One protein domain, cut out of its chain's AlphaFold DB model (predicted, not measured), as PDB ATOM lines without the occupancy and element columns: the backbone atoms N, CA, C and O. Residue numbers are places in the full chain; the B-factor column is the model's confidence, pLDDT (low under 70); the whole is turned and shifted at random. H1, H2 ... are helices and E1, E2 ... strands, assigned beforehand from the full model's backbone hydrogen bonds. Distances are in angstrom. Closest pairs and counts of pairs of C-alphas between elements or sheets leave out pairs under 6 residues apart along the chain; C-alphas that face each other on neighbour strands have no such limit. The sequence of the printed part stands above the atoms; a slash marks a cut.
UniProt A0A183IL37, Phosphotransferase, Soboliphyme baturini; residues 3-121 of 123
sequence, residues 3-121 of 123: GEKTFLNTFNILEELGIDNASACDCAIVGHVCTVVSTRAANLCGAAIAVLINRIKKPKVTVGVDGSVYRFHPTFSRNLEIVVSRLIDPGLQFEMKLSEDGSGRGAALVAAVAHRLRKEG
ATOM      1  N   GLY A   3     195.126 180.581 117.008       53.19
ATOM      2  CA  GLY A   3     195.098 179.435 116.085       53.19
ATOM      3  C   GLY A   3     196.464 178.812 115.746       53.19
ATOM      4  O   GLY A   3     196.516 177.639 115.392       53.19
ATOM      5  N   GLU A   4     197.575 179.547 115.888       56.53
ATOM      6  CA  GLU A   4     198.927 179.030 115.580       56.53
ATOM      7  C   GLU A   4     199.337 177.874 116.495       56.53
ATOM      8  O   GLU A   4     199.903 176.885 116.035       56.53
ATOM      9  N   LYS A   5     198.992 177.941 117.789       62.34
ATOM     10  CA  LYS A   5     199.313 176.864 118.738       62.34
ATOM     11  C   LYS A   5     198.487 175.600 118.493       62.34
ATOM     12  O   LYS A   5     198.972 174.506 118.759       62.34
ATOM     13  N   THR A   6     197.261 175.733 117.983       81.69
ATOM     14  CA  THR A   6     196.351 174.600 117.737       81.69
ATOM     15  C   THR A   6     196.793 173.740 116.557       81.69
ATOM     16  O   THR A   6     196.589 172.528 116.575       81.69
ATOM     17  N   PHE A   7     197.418 174.344 115.544       90.50
ATOM     18  CA  PHE A   7     197.752 173.669 114.289       90.50
ATOM     19  C   PHE A   7     199.252 173.536 114.023       90.50
ATOM     20  O   PHE A   7     199.622 173.172 112.914       90.50
ATOM     21  N   LEU A   8     200.109 173.766 115.024       91.12
ATOM     22  CA  LEU A   8     201.570 173.781 114.871       91.12
ATOM     23  C   LEU A   8     202.124 172.563 114.112       91.12
ATOM     24  O   LEU A   8     202.891 172.721 113.172       91.12
ATOM     25  N   ASN A   9     201.682 171.350 114.458       92.50
ATOM     26  CA  ASN A   9     202.121 170.140 113.751       92.50
ATOM     27  C   ASN A   9     201.696 170.146 112.277       92.50
ATOM     28  O   ASN A   9     202.452 169.716 111.417       92.50
ATOM     29  N   THR A  10     200.487 170.625 111.986       95.06
ATOM     30  CA  THR A  10     199.974 170.702 110.615       95.06
ATOM     31  C   THR A  10     200.729 171.756 109.815       95.06
ATOM     32  O   THR A  10     201.056 171.489 108.669       95.06
ATOM     33  N   PHE A  11     201.052 172.909 110.412       95.06
ATOM     34  CA  PHE A  11     201.900 173.920 109.776       95.06
ATOM     35  C   PHE A  11     203.263 173.345 109.400       95.06
ATOM     36  O   PHE A  11     203.618 173.388 108.229       95.06
ATOM     37  N   ASN A  12     203.959 172.717 110.351       94.81
ATOM     38  CA  ASN A  12     205.275 172.123 110.098       94.81
ATOM     39  C   ASN A  12     205.219 171.067 108.982       94.81
ATOM     40  O   ASN A  12     206.062 171.059 108.096       94.81
ATOM     41  N   ILE A  13     204.196 170.204 108.989       95.56
ATOM     42  CA  ILE A  13     204.012 169.195 107.936       95.56
ATOM     43  C   ILE A  13     203.743 169.855 106.578       95.56
ATOM     44  O   ILE A  13     204.254 169.389 105.566       95.56
ATOM     45  N   LEU A  14     202.931 170.914 106.524       96.12
ATOM     46  CA  LEU A  14     202.646 171.618 105.271       96.12
ATOM     47  C   LEU A  14     203.896 172.324 104.723       96.12
ATOM     48  O   LEU A  14     204.147 172.221 103.524       96.12
ATOM     49  N   GLU A  15     204.711 172.943 105.579       95.44
ATOM     50  CA  GLU A  15     206.006 173.519 105.191       95.44
ATOM     51  C   GLU A  15     206.989 172.446 104.697       95.44
ATOM     52  O   GLU A  15     207.595 172.609 103.639       95.44
ATOM     53  N   GLU A  16     207.100 171.302 105.384       96.56
ATOM     54  CA  GLU A  16     207.921 170.162 104.934       96.56
ATOM     55  C   GLU A  16     207.482 169.620 103.562       96.56
ATOM     56  O   GLU A  16     208.297 169.091 102.804       96.56
ATOM     57  N   LEU A  17     206.198 169.768 103.222       96.50
ATOM     58  CA  LEU A  17     205.631 169.411 101.921       96.50
ATOM     59  C   LEU A  17     205.780 170.520 100.862       96.50
ATOM     60  O   LEU A  17     205.331 170.333  99.729       96.50
ATOM     61  N   GLY A  18     206.407 171.651 101.198       96.31
ATOM     62  CA  GLY A  18     206.627 172.791 100.304       96.31
ATOM     63  C   GLY A  18     205.405 173.694 100.122       96.31
ATOM     64  O   GLY A  18     205.302 174.394  99.114       96.31
ATOM     65  N   ILE A  19     204.448 173.651 101.053       95.69
ATOM     66  CA  ILE A  19     203.273 174.528 101.074       95.69
ATOM     67  C   ILE A  19     203.545 175.665 102.062       95.69
ATOM     68  O   ILE A  19     203.176 175.604 103.235       95.69
ATOM     69  N   ASP A  20     204.197 176.711 101.559       92.12
ATOM     70  CA  ASP A  20     204.552 177.893 102.343       92.12
ATOM     71  C   ASP A  20     203.342 178.814 102.582       92.12
ATOM     72  O   ASP A  20     202.428 178.906 101.759       92.12
ATOM     73  N   ASN A  21     203.374 179.577 103.681       91.81
ATOM     74  CA  ASN A  21     202.358 180.580 104.043       91.81
ATOM     75  C   ASN A  21     200.930 180.020 104.212       91.81
ATOM     76  O   ASN A  21     199.952 180.735 103.973       91.81
ATOM     77  N   ALA A  22     200.793 178.759 104.634       93.75
ATOM     78  CA  ALA A  22     199.497 178.190 104.983       93.75
ATOM     79  C   ALA A  22     198.811 179.024 106.079       93.75
ATOM     80  O   ALA A  22     199.450 179.524 107.007       93.75
ATOM     81  N   SER A  23     197.491 179.166 105.996       94.44
ATOM     82  CA  SER A  23     196.695 179.807 107.037       94.44
ATOM     83  C   SER A  23     196.193 178.788 108.064       94.44
ATOM     84  O   SER A  23     196.106 177.588 107.806       94.44
ATOM     85  N   ALA A  24     195.754 179.267 109.232       93.38
ATOM     86  CA  ALA A  24     195.083 178.406 110.212       93.38
ATOM     87  C   ALA A  24     193.803 177.754 109.650       93.38
ATOM     88  O   ALA A  24     193.422 176.668 110.085       93.38
ATOM     89  N   CYS A  25     193.150 178.398 108.672       94.56
ATOM     90  CA  CYS A  25     192.000 177.832 107.971       94.56
ATOM     91  C   CYS A  25     192.417 176.626 107.116       94.56
ATOM     92  O   CYS A  25     191.774 175.579 107.186       94.56
ATOM     93  N   ASP A  26     193.531 176.730 106.388       95.75
ATOM     94  CA  ASP A  26     194.059 175.633 105.569       95.75
ATOM     95  C   ASP A  26     194.409 174.424 106.438       95.75
ATOM     96  O   ASP A  26     194.004 173.302 106.136       95.75
ATOM     97  N   CYS A  27     195.065 174.644 107.582       95.62
ATOM     98  CA  CYS A  27     195.347 173.566 108.527       95.62
ATOM     99  C   CYS A  27     194.079 172.898 109.069       95.62
ATOM    100  O   CYS A  27     194.036 171.671 109.198       95.62
ATOM    101  N   ALA A  28     193.039 173.678 109.375       94.88
ATOM    102  CA  ALA A  28     191.761 173.138 109.826       94.88
ATOM    103  C   ALA A  28     191.095 172.280 108.737       94.88
ATOM    104  O   ALA A  28     190.595 171.191 109.029       94.88
ATOM    105  N   ILE A  29     191.137 172.730 107.478       96.38
ATOM    106  CA  ILE A  29     190.611 171.991 106.324       96.38
ATOM    107  C   ILE A  29     191.391 170.690 106.121       96.38
ATOM    108  O   ILE A  29     190.778 169.627 106.015       96.38
ATOM    109  N   VAL A  30     192.725 170.735 106.134       96.81
ATOM    110  CA  VAL A  30     193.584 169.545 106.006       96.81
ATOM    111  C   VAL A  30     193.278 168.537 107.115       96.81
ATOM    112  O   VAL A  30     193.020 167.365 106.832       96.81
ATOM    113  N   GLY A  31     193.214 168.986 108.370       94.75
ATOM    114  CA  GLY A  31     192.857 168.133 109.504       94.75
ATOM    115  C   GLY A  31     191.465 167.507 109.362       94.75
ATOM    116  O   GLY A  31     191.278 166.318 109.651       94.75
ATOM    117  N   HIS A  32     190.492 168.270 108.860       96.38
ATOM    118  CA  HIS A  32     189.146 167.770 108.593       96.38
ATOM    119  C   HIS A  32     189.139 166.694 107.502       96.38
ATOM    120  O   HIS A  32     188.585 165.613 107.715       96.38
ATOM    121  N   VAL A  33     189.806 166.935 106.371       98.06
ATOM    122  CA  VAL A  33     189.922 165.960 105.275       98.06
ATOM    123  C   VAL A  33     190.575 164.669 105.771       98.06
ATOM    124  O   VAL A  33     190.013 163.588 105.572       98.06
ATOM    125  N   CYS A  34     191.697 164.757 106.491       97.06
ATOM    126  CA  CYS A  34     192.368 163.596 107.081       97.06
ATOM    127  C   CYS A  34     191.445 162.817 108.029       97.06
ATOM    128  O   CYS A  34     191.407 161.583 107.997       97.06
ATOM    129  N   THR A  35     190.645 163.518 108.834       97.06
ATOM    130  CA  THR A  35     189.672 162.899 109.746       97.06
ATOM    131  C   THR A  35     188.578 162.154 108.984       97.06
ATOM    132  O   THR A  35     188.267 161.007 109.313       97.06
ATOM    133  N   VAL A  36     188.008 162.763 107.943       98.44
ATOM    134  CA  VAL A  36     186.947 162.148 107.133       98.44
ATOM    135  C   VAL A  36     187.474 160.923 106.385       98.44
ATOM    136  O   VAL A  36     186.843 159.862 106.410       98.44
ATOM    137  N   VAL A  37     188.651 161.030 105.763       98.62
ATOM    138  CA  VAL A  37     189.267 159.932 105.005       98.62
ATOM    139  C   VAL A  37     189.607 158.756 105.919       98.62
ATOM    140  O   VAL A  37     189.209 157.626 105.626       98.62
ATOM    141  N   SER A  38     190.289 159.006 107.041       98.38
ATOM    142  CA  SER A  38     190.669 157.955 107.993       98.38
ATOM    143  C   SER A  38     189.454 157.285 108.640       98.38
ATOM    144  O   SER A  38     189.420 156.060 108.759       98.38
ATOM    145  N   THR A  39     188.413 158.055 108.977       98.50
ATOM    146  CA  THR A  39     187.156 157.514 109.518       98.50
ATOM    147  C   THR A  39     186.456 156.614 108.506       98.50
ATOM    148  O   THR A  39     186.047 155.504 108.846       98.50
ATOM    149  N   ARG A  40     186.357 157.039 107.240       98.69
ATOM    150  CA  ARG A  40     185.767 156.212 106.177       98.69
ATOM    151  C   ARG A  40     186.546 154.912 105.981       98.69
ATOM    152  O   ARG A  40     185.932 153.858 105.843       98.69
ATOM    153  N   ALA A  41     187.874 154.980 105.981       98.62
ATOM    154  CA  ALA A  41     188.721 153.800 105.850       98.62
ATOM    155  C   ALA A  41     188.507 152.814 107.015       98.62
ATOM    156  O   ALA A  41     188.288 151.629 106.768       98.62
ATOM    157  N   ALA A  42     188.456 153.300 108.262       98.56
ATOM    158  CA  ALA A  42     188.148 152.469 109.427       98.56
ATOM    159  C   ALA A  42     186.751 151.828 109.329       98.56
ATOM    160  O   ALA A  42     186.601 150.642 109.611       98.56
ATOM    161  N   ASN A  43     185.742 152.570 108.860       98.69
ATOM    162  CA  ASN A  43     184.387 152.043 108.675       98.69
ATOM    163  C   ASN A  43     184.341 150.900 107.649       98.69
ATOM    164  O   ASN A  43     183.724 149.868 107.899       98.69
ATOM    165  N   LEU A  44     185.001 151.069 106.500       98.69
ATOM    166  CA  LEU A  44     185.012 150.055 105.442       98.69
ATOM    167  C   LEU A  44     185.768 148.795 105.879       98.69
ATOM    168  O   LEU A  44     185.261 147.687 105.708       98.69
ATOM    169  N   CYS A  45     186.942 148.955 106.497       98.44
ATOM    170  CA  CYS A  45     187.684 147.831 107.066       98.44
ATOM    171  C   CYS A  45     186.873 147.120 108.158       98.44
ATOM    172  O   CYS A  45     186.821 145.892 108.183       98.44
ATOM    173  N   GLY A  46     186.202 147.874 109.032       98.56
ATOM    174  CA  GLY A  46     185.417 147.316 110.130       98.56
ATOM    175  C   GLY A  46     184.224 146.510 109.633       98.56
ATOM    176  O   GLY A  46     183.987 145.405 110.114       98.56
ATOM    177  N   ALA A  47     183.527 147.003 108.608       98.75
ATOM    178  CA  ALA A  47     182.446 146.262 107.969       98.75
ATOM    179  C   ALA A  47     182.934 144.929 107.377       98.75
ATOM    180  O   ALA A  47     182.308 143.893 107.599       98.75
ATOM    181  N   ALA A  48     184.080 144.926 106.690       98.62
ATOM    182  CA  ALA A  48     184.655 143.702 106.137       98.62
ATOM    183  C   ALA A  48     185.035 142.686 107.231       98.62
ATOM    184  O   ALA A  48     184.720 141.501 107.111       98.62
ATOM    185  N   ILE A  49     185.661 143.141 108.321       98.50
ATOM    186  CA  ILE A  49     186.029 142.281 109.456       98.50
ATOM    187  C   ILE A  49     184.779 141.701 110.129       98.50
ATOM    188  O   ILE A  49     184.736 140.499 110.394       98.50
ATOM    189  N   ALA A  50     183.749 142.518 110.365       98.62
ATOM    190  CA  ALA A  50     182.497 142.065 110.968       98.62
ATOM    191  C   ALA A  50     181.823 140.965 110.134       98.62
ATOM    192  O   ALA A  50     181.414 139.942 110.682       98.62
ATOM    193  N   VAL A  51     181.798 141.116 108.804       98.62
ATOM    194  CA  VAL A  51     181.282 140.082 107.891       98.62
ATOM    195  C   VAL A  51     182.031 138.759 108.061       98.62
ATOM    196  O   VAL A  51     181.404 137.700 108.106       98.62
ATOM    197  N   LEU A  52     183.361 138.792 108.185       98.50
ATOM    198  CA  LEU A  52     184.156 137.579 108.396       98.50
ATOM    199  C   LEU A  52     183.868 136.934 109.756       98.50
ATOM    200  O   LEU A  52     183.678 135.720 109.815       98.50
ATOM    201  N   ILE A  53     183.778 137.721 110.830       98.44
ATOM    202  CA  ILE A  53     183.446 137.224 112.176       98.44
ATOM    203  C   ILE A  53     182.068 136.545 112.172       98.44
ATOM    204  O   ILE A  53     181.950 135.389 112.594       98.44
ATOM    205  N   ASN A  54     181.055 137.207 111.607       98.38
ATOM    206  CA  ASN A  54     179.689 136.679 111.508       98.38
ATOM    207  C   ASN A  54     179.606 135.446 110.607       98.38
ATOM    208  O   ASN A  54     178.751 134.586 110.803       98.38
ATOM    209  N   ARG A  55     180.498 135.316 109.620       98.12
ATOM    210  CA  ARG A  55     180.588 134.114 108.782       98.12
ATOM    211  C   ARG A  55     181.253 132.948 109.512       98.12
ATOM    212  O   ARG A  55     180.820 131.811 109.343       98.12
ATOM    213  N   ILE A  56     182.291 133.215 110.306       97.25
ATOM    214  CA  ILE A  56     183.034 132.203 111.072       97.25
ATOM    215  C   ILE A  56     182.177 131.614 112.205       97.25
ATOM    216  O   ILE A  56     182.307 130.425 112.501       97.25
ATOM    217  N   LYS A  57     181.297 132.419 112.824       94.88
ATOM    218  CA  LYS A  57     180.344 132.004 113.879       94.88
ATOM    219  C   LYS A  57     180.993 131.248 115.039       94.88
ATOM    220  O   LYS A  57     180.467 130.250 115.533       94.88
ATOM    221  N   LYS A  58     182.162 131.712 115.480       97.00
ATOM    222  CA  LYS A  58     182.822 131.199 116.687       97.00
ATOM    223  C   LYS A  58     182.506 132.117 117.869       97.00
ATOM    224  O   LYS A  58     182.521 133.329 117.675       97.00
ATOM    225  N   PRO A  59     182.288 131.577 119.085       94.62
ATOM    226  CA  PRO A  59     181.946 132.389 120.257       94.62
ATOM    227  C   PRO A  59     182.949 133.510 120.551       94.62
ATOM    228  O   PRO A  59     182.563 134.581 121.008       94.62
ATOM    229  N   LYS A  60     184.234 133.269 120.263       96.50
ATOM    230  CA  LYS A  60     185.312 134.244 120.405       96.50
ATOM    231  C   LYS A  60     186.255 134.177 119.202       96.50
ATOM    232  O   LYS A  60     186.720 133.092 118.854       96.50
ATOM    233  N   VAL A  61     186.549 135.326 118.593       97.94
ATOM    234  CA  VAL A  61     187.474 135.465 117.453       97.94
ATOM    235  C   VAL A  61     188.584 136.463 117.781       97.94
ATOM    236  O   VAL A  61     188.318 137.600 118.155       97.94
ATOM    237  N   THR A  62     189.841 136.069 117.598       97.06
ATOM    238  CA  THR A  62     190.981 136.995 117.668       97.06
ATOM    239  C   THR A  62     191.388 137.398 116.256       97.06
ATOM    240  O   THR A  62     191.704 136.540 115.433       97.06
ATOM    241  N   VAL A  63     191.394 138.699 115.978       96.56
ATOM    242  CA  VAL A  63     191.842 139.268 114.704       96.56
ATOM    243  C   VAL A  63     193.282 139.744 114.867       96.56
ATOM    244  O   VAL A  63     193.549 140.674 115.627       96.56
ATOM    245  N   GLY A  64     194.216 139.098 114.172       94.69
ATOM    246  CA  GLY A  64     195.593 139.583 114.076       94.69
ATOM    247  C   GLY A  64     195.665 140.787 113.140       94.69
ATOM    248  O   GLY A  64     195.169 140.716 112.018       94.69
ATOM    249  N   VAL A  65     196.268 141.882 113.599       94.00
ATOM    250  CA  VAL A  65     196.391 143.138 112.850       94.00
ATOM    251  C   VAL A  65     197.850 143.579 112.823       94.00
ATOM    252  O   VAL A  65     198.561 143.457 113.817       94.00
ATOM    253  N   ASP A  66     198.290 144.109 111.691       91.06
ATOM    254  CA  ASP A  66     199.588 144.756 111.515       91.06
ATOM    255  C   ASP A  66     199.418 145.944 110.548       91.06
ATOM    256  O   ASP A  66     198.445 146.005 109.788       91.06
ATOM    257  N   GLY A  67     200.334 146.906 110.598       91.06
ATOM    258  CA  GLY A  67     200.358 148.084 109.739       91.06
ATOM    259  C   GLY A  67     200.447 149.403 110.507       91.06
ATOM    260  O   GLY A  67     199.835 149.603 111.560       91.06
ATOM    261  N   SER A  68     201.186 150.351 109.930       94.56
ATOM    262  CA  SER A  68     201.457 151.666 110.520       94.56
ATOM    263  C   SER A  68     200.194 152.488 110.777       94.56
ATOM    264  O   SER A  68     200.106 153.150 111.806       94.56
ATOM    265  N   VAL A  69     199.190 152.420 109.898       96.00
ATOM    266  CA  VAL A  69     197.927 153.155 110.081       96.00
ATOM    267  C   VAL A  69     197.192 152.672 111.328       96.00
ATOM    268  O   VAL A  69     196.782 153.488 112.144       96.00
ATOM    269  N   TYR A  70     197.072 151.360 111.529       95.50
ATOM    270  CA  TYR A  70     196.439 150.827 112.736       95.50
ATOM    271  C   TYR A  70     197.245 151.168 114.000       95.50
ATOM    272  O   TYR A  70     196.661 151.472 115.039       95.50
ATOM    273  N   ARG A  71     198.582 151.141 113.907       93.94
ATOM    274  CA  ARG A  71     199.493 151.341 115.042       93.94
ATOM    275  C   ARG A  71     199.649 152.801 115.473       93.94
ATOM    276  O   ARG A  71     199.715 153.066 116.668       93.94
ATOM    277  N   PHE A  72     199.765 153.721 114.523       95.38
ATOM    278  CA  PHE A  72     200.209 155.094 114.785       95.38
ATOM    279  C   PHE A  72     199.139 156.150 114.512       95.38
ATOM    280  O   PHE A  72     199.252 157.263 115.021       95.38
ATOM    281  N   HIS A  73     198.096 155.843 113.732       96.62
ATOM    282  CA  HIS A  73     197.039 156.822 113.501       96.62
ATOM    283  C   HIS A  73     196.220 157.022 114.788       96.62
ATOM    284  O   HIS A  73     195.692 156.048 115.329       96.62
ATOM    285  N   PRO A  74     196.016 158.268 115.253       95.62
ATOM    286  CA  PRO A  74     195.515 158.562 116.602       95.62
ATOM    287  C   PRO A  74     194.120 157.999 116.904       95.62
ATOM    288  O   PRO A  74     193.763 157.785 118.059       95.62
ATOM    289  N   THR A  75     193.301 157.780 115.875       97.19
ATOM    290  CA  THR A  75     191.896 157.370 116.027       97.19
ATOM    291  C   THR A  75     191.512 156.114 115.251       97.19
ATOM    292  O   THR A  75     190.377 155.656 115.388       97.19
ATOM    293  N   PHE A  76     192.407 155.545 114.435       98.25
ATOM    294  CA  PHE A  76     192.007 154.533 113.451       98.25
ATOM    295  C   PHE A  76     191.601 153.214 114.107       98.25
ATOM    296  O   PHE A  76     190.502 152.730 113.849       98.25
ATOM    297  N   SER A  77     192.446 152.663 114.984       97.38
ATOM    298  CA  SER A  77     192.179 151.410 115.706       97.38
ATOM    299  C   SER A  77     190.877 151.481 116.506       97.38
ATOM    300  O   SER A  77     189.997 150.640 116.339       97.38
ATOM    301  N   ARG A  78     190.690 152.560 117.274       97.94
ATOM    302  CA  ARG A  78     189.460 152.815 118.037       97.94
ATOM    303  C   ARG A  78     188.220 152.853 117.143       97.94
ATOM    304  O   ARG A  78     187.217 152.218 117.455       97.94
ATOM    305  N   ASN A  79     188.260 153.611 116.047       98.38
ATOM    306  CA  ASN A  79     187.118 153.715 115.137       98.38
ATOM    307  C   ASN A  79     186.812 152.367 114.472       98.38
ATOM    308  O   ASN A  79     185.645 151.999 114.347       98.38
ATOM    309  N   LEU A  80     187.852 151.622 114.095       98.44
ATOM    310  CA  LEU A  80     187.731 150.293 113.514       98.44
ATOM    311  C   LEU A  80     187.031 149.326 114.483       98.44
ATOM    312  O   LEU A  80     186.044 148.694 114.109       98.44
ATOM    313  N   GLU A  81     187.488 149.253 115.735       98.12
ATOM    314  CA  GLU A  81     186.895 148.404 116.777       98.12
ATOM    315  C   GLU A  81     185.439 148.773 117.079       98.12
ATOM    316  O   GLU A  81     184.594 147.884 117.215       98.12
ATOM    317  N   ILE A  82     185.109 150.070 117.126       98.44
ATOM    318  CA  ILE A  82     183.725 150.538 117.298       98.44
ATOM    319  C   ILE A  82     182.835 150.018 116.168       98.44
ATOM    320  O   ILE A  82     181.728 149.544 116.426       98.44
ATOM    321  N   VAL A  83     183.293 150.109 114.919       98.62
ATOM    322  CA  VAL A  83     182.510 149.671 113.756       98.62
ATOM    323  C   VAL A  83     182.304 148.164 113.786       98.62
ATOM    324  O   VAL A  83     181.171 147.718 113.628       98.62
ATOM    325  N   VAL A  84     183.358 147.385 114.045       98.69
ATOM    326  CA  VAL A  84     183.240 145.924 114.166       98.69
ATOM    327  C   VAL A  84     182.249 145.561 115.270       98.69
ATOM    328  O   VAL A  84     181.312 144.811 115.018       98.69
ATOM    329  N   SER A  85     182.377 146.161 116.457       98.19
ATOM    330  CA  SER A  85     181.488 145.878 117.595       98.19
ATOM    331  C   SER A  85     180.015 146.163 117.298       98.19
ATOM    332  O   SER A  85     179.142 145.492 117.834       98.19
ATOM    333  N   ARG A  86     179.726 147.159 116.451       98.31
ATOM    334  CA  ARG A  86     178.353 147.515 116.057       98.31
ATOM    335  C   ARG A  86     177.744 146.560 115.034       98.31
ATOM    336  O   ARG A  86     176.526 146.541 114.908       98.31
ATOM    337  N   LEU A  87     178.569 145.851 114.267       98.50
ATOM    338  CA  LEU A  87     178.135 145.075 113.102       98.50
ATOM    339  C   LEU A  87     178.188 143.557 113.316       98.50
ATOM    340  O   LEU A  87     177.636 142.820 112.499       98.50
ATOM    341  N   ILE A  88     178.850 143.073 114.371       98.38
ATOM    342  CA  ILE A  88     178.862 141.639 114.678       98.38
ATOM    343  C   ILE A  88     177.518 141.149 115.231       98.38
ATOM    344  O   ILE A  88     176.791 141.897 115.887       98.38
ATOM    345  N   ASP A  89     177.205 139.877 114.986       97.88
ATOM    346  CA  ASP A  89     175.981 139.249 115.483       97.88
ATOM    347  C   ASP A  89     175.968 139.203 117.028       97.88
ATOM    348  O   ASP A  89     177.012 138.967 117.654       97.88
ATOM    349  N   PRO A  90     174.800 139.370 117.678       96.44
ATOM    350  CA  PRO A  90     174.686 139.281 119.131       96.44
ATOM    351  C   PRO A  90     175.249 137.967 119.687       96.44
ATOM    352  O   PRO A  90     174.985 136.884 119.167       96.44
ATOM    353  N   GLY A  91     176.001 138.059 120.785       94.56
ATOM    354  CA  GLY A  91     176.607 136.902 121.452       94.56
ATOM    355  C   GLY A  91     177.962 136.469 120.885       94.56
ATOM    356  O   GLY A  91     178.631 135.646 121.512       94.56
ATOM    357  N   LEU A  92     178.409 137.036 119.758       97.56
ATOM    358  CA  LEU A  92     179.787 136.881 119.297       97.56
ATOM    359  C   LEU A  92     180.712 137.856 120.033       97.56
ATOM    360  O   LEU A  92     180.347 138.995 120.321       97.56
ATOM    361  N   GLN A  93     181.930 137.407 120.324       97.44
ATOM    362  CA  GLN A  93     182.981 138.231 120.915       97.44
ATOM    363  C   GLN A  93     184.191 138.288 119.991       97.44
ATOM    364  O   GLN A  93     184.535 137.303 119.329       97.44
ATOM    365  N   PHE A  94     184.885 139.421 119.990       98.25
ATOM    366  CA  PHE A  94     186.136 139.565 119.263       98.25
ATOM    367  C   PHE A  94     187.168 140.365 120.050       98.25
ATOM    368  O   PHE A  94     186.829 141.131 120.949       98.25
ATOM    369  N   GLU A  95     188.436 140.187 119.697       97.38
ATOM    370  CA  GLU A  95     189.521 141.073 120.116       97.38
ATOM    371  C   GLU A  95     190.495 141.287 118.957       97.38
ATOM    372  O   GLU A  95     190.732 140.370 118.166       97.38
ATOM    373  N   MET A  96     191.072 142.483 118.856       96.50
ATOM    374  CA  MET A  96     192.141 142.776 117.903       96.50
ATOM    375  C   MET A  96     193.499 142.679 118.600       96.50
ATOM    376  O   MET A  96     193.675 143.162 119.721       96.50
ATOM    377  N   LYS A  97     194.475 142.038 117.955       94.38
ATOM    378  CA  LYS A  97     195.843 141.896 118.467       94.38
ATOM    379  C   LYS A  97     196.837 142.430 117.455       94.38
ATOM    380  O   LYS A  97     196.937 141.893 116.354       94.38
ATOM    381  N   LEU A  98     197.592 143.448 117.863       91.25
ATOM    382  CA  LEU A  98     198.722 143.940 117.088       91.25
ATOM    383  C   LEU A  98     199.817 142.868 117.041       91.25
ATOM    384  O   LEU A  98     200.184 142.307 118.075       91.25
ATOM    385  N   SER A  99     200.339 142.594 115.852       87.19
ATOM    386  CA  SER A  99     201.476 141.705 115.648       87.19
ATOM    387  C   SER A  99     202.718 142.525 115.317       87.19
ATOM    388  O   SER A  99     202.715 143.255 114.337       87.19
ATOM    389  N   GLU A 100     203.772 142.428 116.131       77.12
ATOM    390  CA  GLU A 100     205.018 143.185 115.906       77.12
ATOM    391  C   GLU A 100     205.912 142.581 114.810       77.12
ATOM    392  O   GLU A 100     206.673 143.301 114.174       77.12
ATOM    393  N   ASP A 101     205.818 141.265 114.601       78.38
ATOM    394  CA  ASP A 101     206.553 140.501 113.582       78.38
ATOM    395  C   ASP A 101     205.692 139.316 113.114       78.38
ATOM    396  O   ASP A 101     206.030 138.133 113.246       78.38
ATOM    397  N   GLY A 102     204.472 139.637 112.679       76.12
ATOM    398  CA  GLY A 102     203.473 138.628 112.334       76.12
ATOM    399  C   GLY A 102     203.834 137.839 111.083       76.12
ATOM    400  O   GLY A 102     203.656 136.621 111.046       76.12
ATOM    401  N   SER A 103     204.370 138.517 110.067       83.81
ATOM    402  CA  SER A 103     204.661 137.912 108.766       83.81
ATOM    403  C   SER A 103     205.845 136.943 108.828       83.81
ATOM    404  O   SER A 103     205.730 135.827 108.316       83.81
ATOM    405  N   GLY A 104     206.936 137.302 109.513       88.62
ATOM    406  CA  GLY A 104     208.117 136.449 109.665       88.62
ATOM    407  C   GLY A 104     207.821 135.191 110.478       88.62
ATOM    408  O   GLY A 104     208.042 134.065 110.019       88.62
ATOM    409  N   ARG A 105     207.236 135.362 111.669       90.31
ATOM    410  CA  ARG A 105     206.874 134.237 112.550       90.31
ATOM    411  C   ARG A 105     205.782 133.359 111.948       90.31
ATOM    412  O   ARG A 105     205.858 132.134 112.051       90.31
ATOM    413  N   GLY A 106     204.795 133.967 111.291       91.19
ATOM    414  CA  GLY A 106     203.736 133.253 110.586       91.19
ATOM    415  C   GLY A 106     204.286 132.381 109.458       91.19
ATOM    416  O   GLY A 106     203.951 131.200 109.382       91.19
ATOM    417  N   ALA A 107     205.187 132.920 108.632       94.12
ATOM    418  CA  ALA A 107     205.816 132.170 107.547       94.12
ATOM    419  C   ALA A 107     206.636 130.977 108.065       94.12
ATOM    420  O   ALA A 107     206.499 129.864 107.552       94.12
ATOM    421  N   ALA A 108     207.433 131.179 109.120       95.12
ATOM    422  CA  ALA A 108     208.202 130.104 109.745       95.12
ATOM    423  C   ALA A 108     207.295 128.996 110.311       95.12
ATOM    424  O   ALA A 108     207.564 127.810 110.107       95.12
ATOM    425  N   LEU A 109     206.187 129.367 110.963       94.44
ATOM    426  CA  LEU A 109     205.212 128.413 111.491       94.44
ATOM    427  C   LEU A 109     204.560 127.594 110.370       94.44
ATOM    428  O   LEU A 109     204.485 126.370 110.469       94.44
ATOM    429  N   VAL A 110     204.131 128.246 109.286       95.31
ATOM    430  CA  VAL A 110     203.551 127.565 108.120       95.31
ATOM    431  C   VAL A 110     204.559 126.593 107.502       95.31
ATOM    432  O   VAL A 110     204.203 125.448 107.220       95.31
ATOM    433  N   ALA A 111     205.826 126.996 107.353       96.06
ATOM    434  CA  ALA A 111     206.884 126.130 106.833       96.06
ATOM    435  C   ALA A 111     207.117 124.893 107.720       96.06
ATOM    436  O   ALA A 111     207.214 123.774 107.206       96.06
ATOM    437  N   ALA A 112     207.147 125.075 109.044       96.50
ATOM    438  CA  ALA A 112     207.287 123.984 110.004       96.50
ATOM    439  C   ALA A 112     206.096 123.008 109.950       96.50
ATOM    440  O   ALA A 112     206.296 121.792 109.917       96.50
ATOM    441  N   VAL A 113     204.862 123.523 109.874       96.19
ATOM    442  CA  VAL A 113     203.648 122.698 109.740       96.19
ATOM    443  C   VAL A 113     203.661 121.919 108.426       96.19
ATOM    444  O   VAL A 113     203.429 120.713 108.439       96.19
ATOM    445  N   ALA A 114     204.002 122.557 107.305       95.56
ATOM    446  CA  ALA A 114     204.091 121.889 106.009       95.56
ATOM    447  C   ALA A 114     205.173 120.794 105.991       95.56
ATOM    448  O   ALA A 114     204.963 119.724 105.423       95.56
ATOM    449  N   HIS A 115     206.324 121.033 106.631       95.94
ATOM    450  CA  HIS A 115     207.366 120.015 106.784       95.94
ATOM    451  C   HIS A 115     206.876 118.815 107.607       95.94
ATOM    452  O   HIS A 115     207.100 117.672 107.208       95.94
ATOM    453  N   ARG A 116     206.166 119.062 108.717       95.88
ATOM    454  CA  ARG A 116     205.581 118.004 109.552       95.88
ATOM    455  C   ARG A 116     204.562 117.161 108.781       95.88
ATOM    456  O   ARG A 116     204.661 115.941 108.818       95.88
ATOM    457  N   LEU A 117     203.648 117.792 108.042       95.12
ATOM    458  CA  LEU A 117     202.620 117.090 107.260       95.12
ATOM    459  C   LEU A 117     203.220 116.177 106.180       95.12
ATOM    460  O   LEU A 117     202.771 115.041 106.036       95.12
ATOM    461  N   ARG A 118     204.288 116.623 105.499       93.75
ATOM    462  CA  ARG A 118     205.031 115.780 104.544       93.75
ATOM    463  C   ARG A 118     205.668 114.566 105.214       93.75
ATOM    464  O   ARG A 118     205.670 113.482 104.644       93.75
ATOM    465  N   LYS A 119     206.209 114.738 106.423       90.38
ATOM    466  CA  LYS A 119     206.820 113.643 107.191       90.38
ATOM    467  C   LYS A 119     205.782 112.626 107.684       90.38
ATOM    468  O   LYS A 119     206.103 111.449 107.791       90.38
ATOM    469  N   GLU A 120     204.562 113.074 107.974       91.81
ATOM    470  CA  GLU A 120     203.439 112.231 108.416       91.81
ATOM    471  C   GLU A 120     202.669 111.574 107.247       91.81
ATOM    472  O   GLU A 120     201.793 110.751 107.494       91.81
ATOM    473  N   GLY A 121     202.993 111.894 105.984       77.69
ATOM    474  CA  GLY A 121     202.333 111.324 104.798       77.69
ATOM    475  C   GLY A 121     200.903 111.829 104.561       77.69
ATOM    476  O   GLY A 121     200.124 111.167 103.883       77.69
TER     477      GLY A 121
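What this domain is: This is residues 3 to 121 of the 123 residues of the protein "Phosphotransferase" of Soboliphyme baturini (UniProt A0A183IL37). One long helix, H3, makes the spine of an elongated, flat model: the small helices H1 and H2 lie by its beginning, and H5 packs on its later half beside a two-strand ribbon, E1 and E2. The last helix, H6, sticks out past this body as a free arm, residues 104 to 121. The printed part has 119 residues with six named helices and two named strands, in the order H1 H2 H3 E1 H4 H5 E2 H6; the sheet's order is E1, E2, parallel, and the class is mostly helix. It is only just extended, close to loose, with a radius of gyration of the C-alphas of 20.5 A and spans of 69 by 36 by 18 A.

How they stand to each other: Start at H1, residues 3 to 6, which is close to but not clearly touching H3, residues 24 to 56; their closest C-alphas, Gly 3 and Ala 24, are 6.0 A apart. H2, residues 8 to 16, touches H3 at residues 27 to 31 alone, about perpendicular at 84 degrees, with the closest C-alphas, Thr 10 and Cys 27, 5.8 A apart. Further along H3, look at residues 38 to 51, which alone touch H5, residues 76 to 87: a steep tilt of 43 degrees, the same way, closest at the C-alphas of Ala 42 and Leu 80, 4.6 A. E1, residues 60 to 65, and E2, residues 93 to 98, are parallel neighbours at 22 degrees; N 63 and O 95 are 2.8 A apart and N 97 and O 63 2.9 A, both within hydrogen-bond range. H4, residues 68 to 72, touches H5 only at the corner, with the closest C-alphas, Tyr 70 and Ser 77, 5.2 A apart. E1, H4, H5 and E2 form a strand-helix-strand unit, two parallel neighbour strands with helices between, and its crossover is right-handed. H6, residues 102 to 120, is apart from H3 and H5, among others. Every O i to N i+4 pair is within hydrogen-bond range in H2, H3, H4, H5 and H6; H1 is too short for such a pair.

Where its parts are: Find C-alpha 3 at (195.098, 179.435, 116.085), where H1 begins; H2 follows, 12.3 A long. From C-alpha 24 at (195.083, 178.406, 110.212), H3 runs 47.8 A to C-alpha 56. E1 measures 16.1 A, H4 is five residues, H5 measures 16.8 A and E2 17.2 A. H6 runs 26.7 A to C-alpha 120 at (203.439, 112.231, 108.416).

The domain as a whole: The two C-alphas farthest apart, Gly 3 and Gly 121, are 69.4 A apart. The printed part has no cut, and no link is long. The mean pLDDT of the printed part is 94.1; look for values under 70 at residues 3 to 5.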